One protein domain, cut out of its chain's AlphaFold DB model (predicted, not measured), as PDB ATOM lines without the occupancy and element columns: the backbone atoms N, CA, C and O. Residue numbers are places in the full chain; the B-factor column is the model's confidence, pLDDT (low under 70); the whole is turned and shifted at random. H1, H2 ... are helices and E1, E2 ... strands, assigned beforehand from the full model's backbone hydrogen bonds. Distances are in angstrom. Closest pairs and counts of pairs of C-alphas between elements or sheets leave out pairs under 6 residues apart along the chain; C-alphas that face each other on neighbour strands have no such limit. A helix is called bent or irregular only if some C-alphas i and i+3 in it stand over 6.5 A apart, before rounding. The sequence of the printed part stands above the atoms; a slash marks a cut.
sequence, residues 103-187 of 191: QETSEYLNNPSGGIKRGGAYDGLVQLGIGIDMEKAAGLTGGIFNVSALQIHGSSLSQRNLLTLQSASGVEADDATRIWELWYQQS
ATOM      1  N   GLN A 103     154.594 180.630 131.650       96.19
ATOM      2  CA  GLN A 103     153.358 180.853 132.388       96.19
ATOM      3  C   GLN A 103     153.562 180.429 133.838       96.19
ATOM      4  O   GLN A 103     154.130 179.373 134.091       96.19
ATOM      5  N   GLU A 104     153.094 181.244 134.773       95.50
ATOM      6  CA  GLU A 104     153.074 180.927 136.200       95.50
ATOM      7  C   GLU A 104     151.616 180.874 136.654       95.50
ATOM      8  O   GLU A 104     150.857 181.816 136.411       95.50
ATOM      9  N   THR A 105     151.236 179.774 137.300       96.62
ATOM     10  CA  THR A 105     149.957 179.640 138.000       96.62
ATOM     11  C   THR A 105     150.249 179.523 139.484       96.62
ATOM     12  O   THR A 105     150.954 178.605 139.887       96.62
ATOM     13  N   SER A 106     149.689 180.423 140.285       96.06
ATOM     14  CA  SER A 106     149.949 180.499 141.721       96.06
ATOM     15  C   SER A 106     148.638 180.507 142.501       96.06
ATOM     16  O   SER A 106     147.747 181.306 142.197       96.06
ATOM     17  N   GLU A 107     148.528 179.672 143.530       96.25
ATOM     18  CA  GLU A 107     147.336 179.564 144.365       96.25
ATOM     19  C   GLU A 107     147.688 179.687 145.855       96.25
ATOM     20  O   GLU A 107     148.723 179.235 146.339       96.25
ATOM     21  N   TYR A 108     146.812 180.355 146.610       96.44
ATOM     22  CA  TYR A 108     146.889 180.399 148.067       96.44
ATOM     23  C   TYR A 108     145.546 179.998 148.650       96.44
ATOM     24  O   TYR A 108     144.525 180.652 148.418       96.44
ATOM     25  N   LEU A 109     145.559 178.938 149.450       95.94
ATOM     26  CA  LEU A 109     144.374 178.394 150.090       95.94
ATOM     27  C   LEU A 109     144.531 178.447 151.605       95.94
ATOM     28  O   LEU A 109     145.623 178.298 152.152       95.94
ATOM     29  N   ASN A 110     143.414 178.630 152.304       96.69
ATOM     30  CA  ASN A 110     143.378 178.661 153.760       96.69
ATOM     31  C   ASN A 110     142.315 177.701 154.298       96.69
ATOM     32  O   ASN A 110     141.170 177.741 153.854       96.69
ATOM     33  N   ASN A 111     142.678 176.886 155.292       96.75
ATOM     34  CA  ASN A 111     141.755 176.066 156.072       96.75
ATOM     35  C   ASN A 111     141.373 176.785 157.386       96.75
ATOM     36  O   ASN A 111     142.120 176.689 158.372       96.75
ATOM     37  N   PRO A 112     140.224 177.489 157.449       96.50
ATOM     38  CA  PRO A 112     139.787 178.188 158.657       96.50
ATOM     39  C   PRO A 112     139.237 177.248 159.746       96.50
ATOM     40  O   PRO A 112     139.248 177.612 160.925       96.50
ATOM     41  N   SER A 113     138.754 176.048 159.394       96.19
ATOM     42  CA  SER A 113     138.099 175.131 160.337       96.19
ATOM     43  C   SER A 113     138.008 173.692 159.824       96.19
ATOM     44  O   SER A 113     137.743 173.477 158.648       96.19
ATOM     45  N   GLY A 114     138.086 172.713 160.733       95.44
ATOM     46  CA  GLY A 114     138.032 171.288 160.388       95.44
ATOM     47  C   GLY A 114     139.387 170.736 159.932       95.44
ATOM     48  O   GLY A 114     140.422 171.385 160.118       95.44
ATOM     49  N   GLY A 115     139.374 169.532 159.355       94.19
ATOM     50  CA  GLY A 115     140.586 168.798 158.982       94.19
ATOM     51  C   GLY A 115     141.431 168.385 160.190       94.19
ATOM     52  O   GLY A 115     140.980 168.437 161.336       94.19
ATOM     53  N   ILE A 116     142.676 167.991 159.934       96.69
ATOM     54  CA  ILE A 116     143.644 167.657 160.989       96.69
ATOM     55  C   ILE A 116     144.398 168.884 161.509       96.69
ATOM     56  O   ILE A 116     144.921 168.868 162.622       96.69
ATOM     57  N   LYS A 117     144.468 169.957 160.711       96.50
ATOM     58  CA  LYS A 117     145.194 171.185 161.048       96.50
ATOM     59  C   LYS A 117     144.602 172.389 160.317       96.50
ATOM     60  O   LYS A 117     144.297 172.314 159.131       96.50
ATOM     61  N   ARG A 118     144.497 173.530 161.002       97.00
ATOM     62  CA  ARG A 118     144.117 174.827 160.405       97.00
ATOM     63  C   ARG A 118     145.338 175.582 159.882       97.00
ATOM     64  O   ARG A 118     146.449 175.373 160.370       97.00
ATOM     65  N   GLY A 119     145.121 176.483 158.935       95.81
ATOM     66  CA  GLY A 119     146.163 177.340 158.368       95.81
ATOM     67  C   GLY A 119     146.150 177.356 156.847       95.81
ATOM     68  O   GLY A 119     145.327 176.684 156.227       95.81
ATOM     69  N   GLY A 120     147.064 178.134 156.276       95.38
ATOM     70  CA  GLY A 120     147.180 178.309 154.837       95.38
ATOM     71  C   GLY A 120     148.368 177.593 154.222       95.38
ATOM     72  O   GLY A 120     149.332 177.231 154.905       95.38
ATOM     73  N   ALA A 121     148.272 177.415 152.914       95.69
ATOM     74  CA  ALA A 121     149.319 176.880 152.072       95.69
ATOM     75  C   ALA A 121     149.304 177.611 150.727       95.69
ATOM     76  O   ALA A 121     148.253 178.055 150.261       95.69
ATOM     77  N   TYR A 122     150.495 177.756 150.159       96.12
ATOM     78  CA  TYR A 122     150.717 178.274 148.819       96.12
ATOM     79  C   TYR A 122     151.313 177.158 147.976       96.12
ATOM     80  O   TYR A 122     152.231 176.476 148.449       96.12
ATOM     81  N   ASP A 123     150.843 177.029 146.749       96.38
ATOM     82  CA  ASP A 123     151.436 176.206 145.709       96.38
ATOM     83  C   ASP A 123     151.440 176.939 144.365       96.38
ATOM     84  O   ASP A 123     150.706 177.903 144.129       96.38
ATOM     85  N   GLY A 124     152.369 176.528 143.511       96.81
ATOM     86  CA  GLY A 124     152.619 177.168 142.238       96.81
ATOM     87  C   GLY A 124     153.200 176.219 141.202       96.81
ATOM     88  O   GLY A 124     153.840 175.207 141.512       96.81
ATOM     89  N   LEU A 125     152.961 176.574 139.944       97.50
ATOM     90  CA  LEU A 125     153.390 175.838 138.768       97.50
ATOM     91  C   LEU A 125     153.887 176.808 137.698       97.50
ATOM     92  O   LEU A 125     153.090 177.474 137.028       97.50
ATOM     93  N   VAL A 126     155.198 176.780 137.465       97.88
ATOM     94  CA  VAL A 126     155.813 177.405 136.296       97.88
ATOM     95  C   VAL A 126     155.759 176.415 135.138       97.88
ATOM     96  O   VAL A 126     156.209 175.274 135.265       97.88
ATOM     97  N   GLN A 127     155.290 176.865 133.981       97.50
ATOM     98  CA  GLN A 127     155.312 176.129 132.720       97.50
ATOM     99  C   GLN A 127     156.168 176.895 131.711       97.50
ATOM    100  O   GLN A 127     155.856 178.029 131.345       97.50
ATOM    101  N   LEU A 128     157.261 176.278 131.273       97.12
ATOM    102  CA  LEU A 128     158.124 176.764 130.201       97.12
ATOM    103  C   LEU A 128     157.784 176.013 128.913       97.12
ATOM    104  O   LEU A 128     157.753 174.785 128.916       97.12
ATOM    105  N   GLY A 129     157.602 176.741 127.814       97.00
ATOM    106  CA  GLY A 129     157.412 176.182 126.478       97.00
ATOM    107  C   GLY A 129     158.387 176.781 125.470       97.00
ATOM    108  O   GLY A 129     158.608 177.994 125.447       97.00
ATOM    109  N   ILE A 130     158.964 175.929 124.625       97.44
ATOM    110  CA  ILE A 130     159.803 176.302 123.487       97.44
ATOM    111  C   ILE A 130     159.277 175.569 122.255       97.44
ATOM    112  O   ILE A 130     159.384 174.347 122.157       97.44
ATOM    113  N   GLY A 131     158.743 176.331 121.307       97.56
ATOM    114  CA  GLY A 131     158.337 175.842 119.995       97.56
ATOM    115  C   GLY A 131     159.333 176.286 118.932       97.56
ATOM    116  O   GLY A 131     159.825 177.416 118.978       97.56
ATOM    117  N   ILE A 132     159.630 175.408 117.977       98.12
ATOM    118  CA  ILE A 132     160.527 175.711 116.868       98.12
ATOM    119  C   ILE A 132     159.883 175.320 115.533       98.12
ATOM    120  O   ILE A 132     159.591 174.149 115.285       98.12
ATOM    121  N   ASP A 133     159.705 176.318 114.672       97.50
ATOM    122  CA  ASP A 133     159.382 176.206 113.251       97.50
ATOM    123  C   ASP A 133     160.660 175.814 112.491       97.50
ATOM    124  O   ASP A 133     161.582 176.619 112.318       97.50
ATOM    125  N   MET A 134     160.737 174.548 112.075       96.94
ATOM    126  CA  MET A 134     161.935 173.996 111.437       96.94
ATOM    127  C   MET A 134     162.140 174.490 110.010       96.94
ATOM    128  O   MET A 134     163.251 174.379 109.490       96.94
ATOM    129  N   GLU A 135     161.118 175.064 109.378       95.88
ATOM    130  CA  GLU A 135     161.273 175.674 108.065       95.88
ATOM    131  C   GLU A 135     162.108 176.947 108.181       95.88
ATOM    132  O   GLU A 135     163.106 177.104 107.479       95.88
ATOM    133  N   LYS A 136     161.785 177.806 109.152       95.75
ATOM    134  CA  LYS A 136     162.574 179.014 109.434       95.75
ATOM    135  C   LYS A 136     163.929 178.703 110.062       95.75
ATOM    136  O   LYS A 136     164.909 179.371 109.744       95.75
ATOM    137  N   ALA A 137     163.991 177.711 110.949       96.12
ATOM    138  CA  ALA A 137     165.212 177.403 111.688       96.12
ATOM    139  C   ALA A 137     166.234 176.589 110.873       96.12
ATOM    140  O   ALA A 137     167.439 176.772 111.048       96.12
ATOM    141  N   ALA A 138     165.775 175.678 110.005       95.50
ATOM    142  CA  ALA A 138     166.628 174.700 109.324       95.50
ATOM    143  C   ALA A 138     166.242 174.413 107.857       95.50
ATOM    144  O   ALA A 138     166.881 173.578 107.217       95.50
ATOM    145  N   GLY A 139     165.217 175.076 107.307       94.94
ATOM    146  CA  GLY A 139     164.735 174.840 105.942       94.94
ATOM    147  C   GLY A 139     163.932 173.547 105.763       94.94
ATOM    148  O   GLY A 139     163.711 173.118 104.632       94.94
ATOM    149  N   LEU A 140     163.510 172.899 106.853       94.56
ATOM    150  CA  LEU A 140     162.703 171.678 106.803       94.56
ATOM    151  C   LEU A 140     161.215 172.040 106.776       94.56
ATOM    152  O   LEU A 140     160.576 172.176 107.821       94.56
ATOM    153  N   THR A 141     160.671 172.199 105.570       94.69
ATOM    154  CA  THR A 141     159.254 172.515 105.345       94.69
ATOM    155  C   THR A 141     158.337 171.538 106.078       94.69
ATOM    156  O   THR A 141     158.498 170.322 105.972       94.69
ATOM    157  N   GLY A 142     157.360 172.070 106.818       92.31
ATOM    158  CA  GLY A 142     156.376 171.272 107.559       92.31
ATOM    159  C   GLY A 142     156.903 170.592 108.829       92.31
ATOM    160  O   GLY A 142     156.203 169.734 109.376       92.31
ATOM    161  N   GLY A 143     158.112 170.938 109.285       96.06
ATOM    162  CA  GLY A 143     158.693 170.447 110.531       96.06
ATOM    163  C   GLY A 143     158.384 171.351 111.732       96.06
ATOM    164  O   GLY A 143     158.570 172.565 111.671       96.06
ATOM    165  N   ILE A 144     157.965 170.756 112.850       96.75
ATOM    166  CA  ILE A 144     157.720 171.449 114.125       96.75
ATOM    167  C   ILE A 144     158.391 170.665 115.247       96.75
ATOM    168  O   ILE A 144     158.201 169.455 115.360       96.75
ATOM    169  N   PHE A 145     159.147 171.350 116.097       97.50
ATOM    170  CA  PHE A 145     159.725 170.778 117.312       97.50
ATOM    171  C   PHE A 145     159.189 171.503 118.541       97.50
ATOM    172  O   PHE A 145     159.082 172.727 118.536       97.50
ATOM    173  N   ASN A 146     158.878 170.756 119.594       97.38
ATOM    174  CA  ASN A 146     158.341 171.303 120.831       97.38
ATOM    175  C   ASN A 146     159.066 170.716 122.038       97.38
ATOM    176  O   ASN A 146     159.284 169.505 122.120       97.38
ATOM    177  N   VAL A 147     159.379 171.588 122.989       97.62
ATOM    178  CA  VAL A 147     159.907 171.243 124.307       97.62
ATOM    179  C   VAL A 147     159.102 171.997 125.348       97.62
ATOM    180  O   VAL A 147     158.972 173.216 125.257       97.62
ATOM    181  N   SER A 148     158.622 171.308 126.375       96.94
ATOM    182  CA  SER A 148     158.031 171.952 127.542       96.94
ATOM    183  C   SER A 148     158.569 171.373 128.842       96.94
ATOM    184  O   SER A 148     158.966 170.208 128.927       96.94
ATOM    185  N   ALA A 149     158.627 172.214 129.867       97.44
ATOM    186  CA  ALA A 149     159.091 171.851 131.195       97.44
ATOM    187  C   ALA A 149     158.211 172.496 132.263       97.44
ATOM    188  O   ALA A 149     157.678 173.588 132.077       97.44
ATOM    189  N   LEU A 150     158.094 171.814 133.394       97.69
ATOM    190  CA  LEU A 150     157.340 172.246 134.557       97.69
ATOM    191  C   LEU A 150     158.290 172.430 135.733       97.69
ATOM    192  O   LEU A 150     159.180 171.601 135.949       97.69
ATOM    193  N   GLN A 151     158.052 173.473 136.515       98.06
ATOM    194  CA  GLN A 151     158.620 173.644 137.842       98.06
ATOM    195  C   GLN A 151     157.456 173.782 138.827       98.06
ATOM    196  O   GLN A 151     156.715 174.760 138.803       98.06
ATOM    197  N   ILE A 152     157.278 172.756 139.653       97.25
ATOM    198  CA  ILE A 152     156.265 172.687 140.706       97.25
ATOM    199  C   ILE A 152     156.927 173.122 142.007       97.25
ATOM    200  O   ILE A 152     158.033 172.662 142.316       97.25
ATOM    201  N   HIS A 153     156.276 174.009 142.749       97.50
ATOM    202  CA  HIS A 153     156.785 174.514 144.015       97.50
ATOM    203  C   HIS A 153     155.667 174.794 145.016       97.50
ATOM    204  O   HIS A 153     154.566 175.196 144.654       97.50
ATOM    205  N   GLY A 154     155.996 174.691 146.300       95.50
ATOM    206  CA  GLY A 154     155.162 175.183 147.386       95.50
ATOM    207  C   GLY A 154     154.821 174.084 148.373       95.50
ATOM    208  O   GLY A 154     155.682 173.330 148.815       95.50
ATOM    209  N   SER A 155     153.576 174.048 148.833       94.19
ATOM    210  CA  SER A 155     153.154 173.053 149.809       94.19
ATOM    211  C   SER A 155     151.690 172.683 149.646       94.19
ATOM    212  O   SER A 155     150.834 173.558 149.605       94.19
ATOM    213  N   SER A 156     151.412 171.385 149.680       93.69
ATOM    214  CA  SER A 156     150.059 170.834 149.603       93.69
ATOM    215  C   SER A 156     149.227 171.158 150.851       93.69
ATOM    216  O   SER A 156     149.589 170.770 151.972       93.69
ATOM    217  N   LEU A 157     148.081 171.829 150.676       95.38
ATOM    218  CA  LEU A 157     147.097 171.988 151.755       95.38
ATOM    219  C   LEU A 157     146.411 170.647 152.035       95.38
ATOM    220  O   LEU A 157     146.180 170.300 153.200       95.38
ATOM    221  N   SER A 158     146.113 169.879 150.984       95.12
ATOM    222  CA  SER A 158     145.411 168.605 151.115       95.12
ATOM    223  C   SER A 158     146.172 167.618 151.978       95.12
ATOM    224  O   SER A 158     145.603 167.079 152.920       95.12
ATOM    225  N   GLN A 159     147.469 167.430 151.751       93.56
ATOM    226  CA  GLN A 159     148.280 166.487 152.517       93.56
ATOM    227  C   GLN A 159     148.600 166.995 153.929       93.56
ATOM    228  O   GLN A 159     148.671 166.210 154.872       93.56
ATOM    229  N   ARG A 160     148.794 168.309 154.119       93.69
ATOM    230  CA  ARG A 160     149.254 168.862 155.409       93.69
ATOM    231  C   ARG A 160     148.127 169.177 156.389       93.69
ATOM    232  O   ARG A 160     148.349 169.148 157.602       93.69
ATOM    233  N   ASN A 161     146.945 169.518 155.882       96.62
ATOM    234  CA  ASN A 161     145.855 170.066 156.685       96.62
ATOM    235  C   ASN A 161     144.561 169.254 156.591       96.62
ATOM    236  O   ASN A 161     143.820 169.206 157.579       96.62
ATOM    237  N   LEU A 162     144.282 168.624 155.447       95.38
ATOM    238  CA  LEU A 162     142.982 168.000 155.177       95.38
ATOM    239  C   LEU A 162     143.021 166.460 155.172       95.38
ATOM    240  O   LEU A 162     142.024 165.841 155.528       95.38
ATOM    241  N   LEU A 163     144.163 165.857 154.826       94.19
ATOM    242  CA  LEU A 163     144.346 164.431 154.514       94.19
ATOM    243  C   LEU A 163     143.324 163.889 153.502       94.19
ATOM    244  O   LEU A 163     142.773 162.800 153.666       94.19
ATOM    245  N   THR A 164     143.048 164.664 152.457       92.50
ATOM    246  CA  THR A 164     142.087 164.296 151.413       92.50
ATOM    247  C   THR A 164     142.754 163.544 150.267       92.50
ATOM    248  O   THR A 164     143.912 163.777 149.939       92.50
ATOM    249  N   LEU A 165     141.994 162.648 149.625       91.94
ATOM    250  CA  LEU A 165     142.424 161.948 148.404       91.94
ATOM    251  C   LEU A 165     142.289 162.809 147.142       91.94
ATOM    252  O   LEU A 165     142.895 162.508 146.120       91.94
ATOM    253  N   GLN A 166     141.438 163.831 147.185       93.19
ATOM    254  CA  GLN A 166     141.330 164.827 146.127       93.19
ATOM    255  C   GLN A 166     142.122 166.060 146.530       93.19
ATOM    256  O   GLN A 166     142.088 166.472 147.697       93.19
ATOM    257  N   SER A 167     142.836 166.622 145.559       92.94
ATOM    258  CA  SER A 167     143.563 167.864 145.759       92.94
ATOM    259  C   SER A 167     142.594 169.031 145.966       92.94
ATOM    260  O   SER A 167     141.523 169.072 145.359       92.94
ATOM    261  N   ALA A 168     142.968 169.965 146.841       92.94
ATOM    262  CA  ALA A 168     142.235 171.202 147.073       92.94
ATOM    263  C   ALA A 168     142.628 172.281 146.053       92.94
ATOM    264  O   ALA A 168     141.825 173.175 145.797       92.94
ATOM    265  N   SER A 169     143.827 172.171 145.468       93.06
ATOM    266  CA  SER A 169     144.321 173.015 144.378       93.06
ATOM    267  C   SER A 169     144.443 172.223 143.071       93.06
ATOM    268  O   SER A 169     144.780 171.036 143.071       93.06
ATOM    269  N   GLY A 170     144.189 172.889 141.943       92.12
ATOM    270  CA  GLY A 170     144.369 172.297 140.617       92.12
ATOM    271  C   GLY A 170     145.836 172.088 140.228       92.12
ATOM    272  O   GLY A 170     146.112 171.263 139.363       92.12
ATOM    273  N   VAL A 171     146.770 172.801 140.863       93.25
ATOM    274  CA  VAL A 171     148.210 172.749 140.550       93.25
ATOM    275  C   VAL A 171     149.040 172.051 141.628       93.25
ATOM    276  O   VAL A 171     150.266 171.994 141.527       93.25
ATOM    277  N   GLU A 172     148.380 171.475 142.631       93.31
ATOM    278  CA  GLU A 172     149.038 170.759 143.716       93.31
ATOM    279  C   GLU A 172     149.761 169.509 143.198       93.31
ATOM    280  O   GLU A 172     149.158 168.593 142.631       93.31
ATOM    281  N   ALA A 173     151.065 169.440 143.440       92.69
ATOM    282  CA  ALA A 173     151.887 168.262 143.208       92.69
ATOM    283  C   ALA A 173     153.164 168.352 144.055       92.69
ATOM    284  O   ALA A 173     153.458 169.394 144.642       92.69
ATOM    285  N   ASP A 174     153.925 167.259 144.123       92.44
ATOM    286  CA  ASP A 174     155.224 167.270 144.795       92.44
ATOM    287  C   ASP A 174     156.211 168.192 144.063       92.44
ATOM    288  O   ASP A 174     156.275 168.198 142.826       92.44
ATOM    289  N   ASP A 175     157.012 168.927 144.839       94.81
ATOM    290  CA  ASP A 175     158.047 169.826 144.333       94.81
ATOM    291  C   ASP A 175     158.987 169.094 143.370       94.81
ATOM    292  O   ASP A 175     159.693 168.146 143.731       94.81
ATOM    293  N   ALA A 176     159.022 169.554 142.122       96.06
ATOM    294  CA  ALA A 176     159.827 168.934 141.083       96.06
ATOM    295  C   ALA A 176     160.101 169.899 139.933       96.06
ATOM    296  O   ALA A 176     159.289 170.756 139.595       96.06
ATOM    297  N   THR A 177     161.241 169.706 139.272       97.56
ATOM    298  CA  THR A 177     161.487 170.247 137.931       97.56
ATOM    299  C   THR A 177     161.518 169.083 136.957       97.56
ATOM    300  O   THR A 177     162.313 168.160 137.135       97.56
ATOM    301  N   ARG A 178     160.649 169.093 135.945       95.75
ATOM    302  CA  ARG A 178     160.514 167.976 135.002       95.75
ATOM    303  C   ARG A 178     160.240 168.449 133.585       95.75
ATOM    304  O   ARG A 178     159.561 169.448 133.385       95.75
ATOM    305  N   ILE A 179     160.735 167.698 132.606       96.62
ATOM    306  CA  ILE A 179     160.300 167.837 131.212       96.62
ATOM    307  C   ILE A 179     158.877 167.283 131.125       96.62
ATOM    308  O   ILE A 179     158.598 166.222 131.684       96.62
ATOM    309  N   TRP A 180     157.990 168.017 130.463       93.69
ATOM    310  CA  TRP A 180     156.597 167.625 130.273       93.69
ATOM    311  C   TRP A 180     156.365 167.067 128.878       93.69
ATOM    312  O   TRP A 180     155.891 165.943 128.739       93.69
ATOM    313  N   GLU A 181     156.799 167.793 127.851       94.44
ATOM    314  CA  GLU A 181     156.723 167.339 126.467       94.44
ATOM    315  C   GLU A 181     158.059 167.517 125.765       94.44
ATOM    316  O   GLU A 181     158.779 168.497 125.957       94.44
ATOM    317  N   LEU A 182     158.366 166.558 124.901       97.25
ATOM    318  CA  LEU A 182     159.461 166.633 123.954       97.25
ATOM    319  C   LEU A 182     159.053 165.846 122.717       97.25
ATOM    320  O   LEU A 182     158.956 164.619 122.769       97.25
ATOM    321  N   TRP A 183     158.793 166.536 121.613       97.88
ATOM    322  CA  TRP A 183     158.371 165.878 120.383       97.88
ATOM    323  C   TRP A 183     158.784 166.651 119.135       97.88
ATOM    324  O   TRP A 183     159.061 167.849 119.161       97.88
ATOM    325  N   TYR A 184     158.814 165.920 118.025       97.25
ATOM    326  CA  TYR A 184     159.028 166.439 116.685       97.25
ATOM    327  C   TYR A 184     157.928 165.912 115.765       97.25
ATOM    328  O   TYR A 184     157.609 164.723 115.798       97.25
ATOM    329  N   GLN A 185     157.366 166.790 114.942       96.50
ATOM    330  CA  GLN A 185     156.375 166.466 113.926       96.50
ATOM    331  C   GLN A 185     156.899 166.886 112.554       96.50
ATOM    332  O   GLN A 185     157.440 167.978 112.407       96.50
ATOM    333  N   GLN A 186     156.686 166.043 111.543       96.12
ATOM    334  CA  GLN A 186     157.019 166.332 110.151       96.12
ATOM    335  C   GLN A 186     155.814 166.030 109.263       96.12
ATOM    336  O   GLN A 186     155.352 164.889 109.208       96.12
ATOM    337  N   SER A 187     155.334 167.035 108.530       94.44
ATOM    338  CA  SER A 187     154.405 166.793 107.424       94.44
ATOM    339  C   SER A 187     155.167 166.289 106.197       94.44
ATOM    340  O   SER A 187     156.148 166.898 105.777       94.44
TER     341      SER A 187
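AT A GLANCE: This is residues 103 to 187 of the 191 residues of the protein "Porin" of Pararobbsia alpina (UniProt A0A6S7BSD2). The domain is a long, narrow ribbon of four antiparallel strands side by side, twisted, with the very short helix H1 at one end and the short helix H2 over one face near the other end. E1 and E4 are set toward opposite ends of the ribbon, and the long strands E2 and E3 between them make most of its length. The printed part has 85 residues, with two named helices and four named strands in the order E1, E2, H1, E3, H2, E4; the sheet's order is E1, E2, E3, E4 and the class is mostly strand. The whole is extended, a rod with a radius of gyration of the C-alphas of 18.8 A and spans of 60 by 20 by 16 A.

HOW THE PARTS SIT: E1, residues 103 to 111, and E2, residues 119 to 133, form a hairpin, antiparallel at 166 degrees, with N 105 and O 125 at 3.0 A and N 123 and O 107 at 3.1 A, within hydrogen-bond range. H1, residues 134 to 138, is on the sheet at a height of 4.2 A, only just above the sheet's level, and over none of its strands. E3, residues 143 to 154, is antiparallel to E2 at 166 degrees, with N 128 and O 149 at 2.8 A. The closest C-alphas of H1 and E3 are those of Met 134 and Gly 143, 4.9 A apart. H2, residues 157 to 162, is on the opposite face of the sheet from H1, at a height over the sheet of 8.2 A; it lies over E2 and runs along the strands, at 22 degrees to E2 on the local plane. Its closest C-alphas to E2 are Leu 157 and Ala 121, 5.4 A apart. E4, residues 176 to 186, is antiparallel to E3 at 169 degrees, with N 146 and O 183 at 2.9 A. The edge strands E1 and E4 are apart, and so are H1 and H2. In H1 and H2 every O i to N i+4 pair is within hydrogen-bond range.

IN THESE COORDINATES: E1 begins at C-alpha 103, (153.358, 180.853, 132.388), and is 26.8 A long. E2 is 47.0 A long and ends at C-alpha 133, (159.382, 176.206, 113.251). H1 is 5.2 A long, E3 37.3 A and H2 6.7 A. H2 is neither bent nor irregular, but only just: C-alphas 159 and 162 are 6.1 A apart. E4 is 31.2 A long and ends at C-alpha 186, (157.019, 166.332, 110.151).

THE WHOLE: The two C-alphas farthest apart are those of Gly 114 and Gly 139, 60.7 A. The printed part has no cut. The link from H2 to E4, residues 163 to 175, is long; E1 to E2 is short but not tight, and the other links are tight. The mean pLDDT of the printed part is 95.7, and no printed residue is under 70.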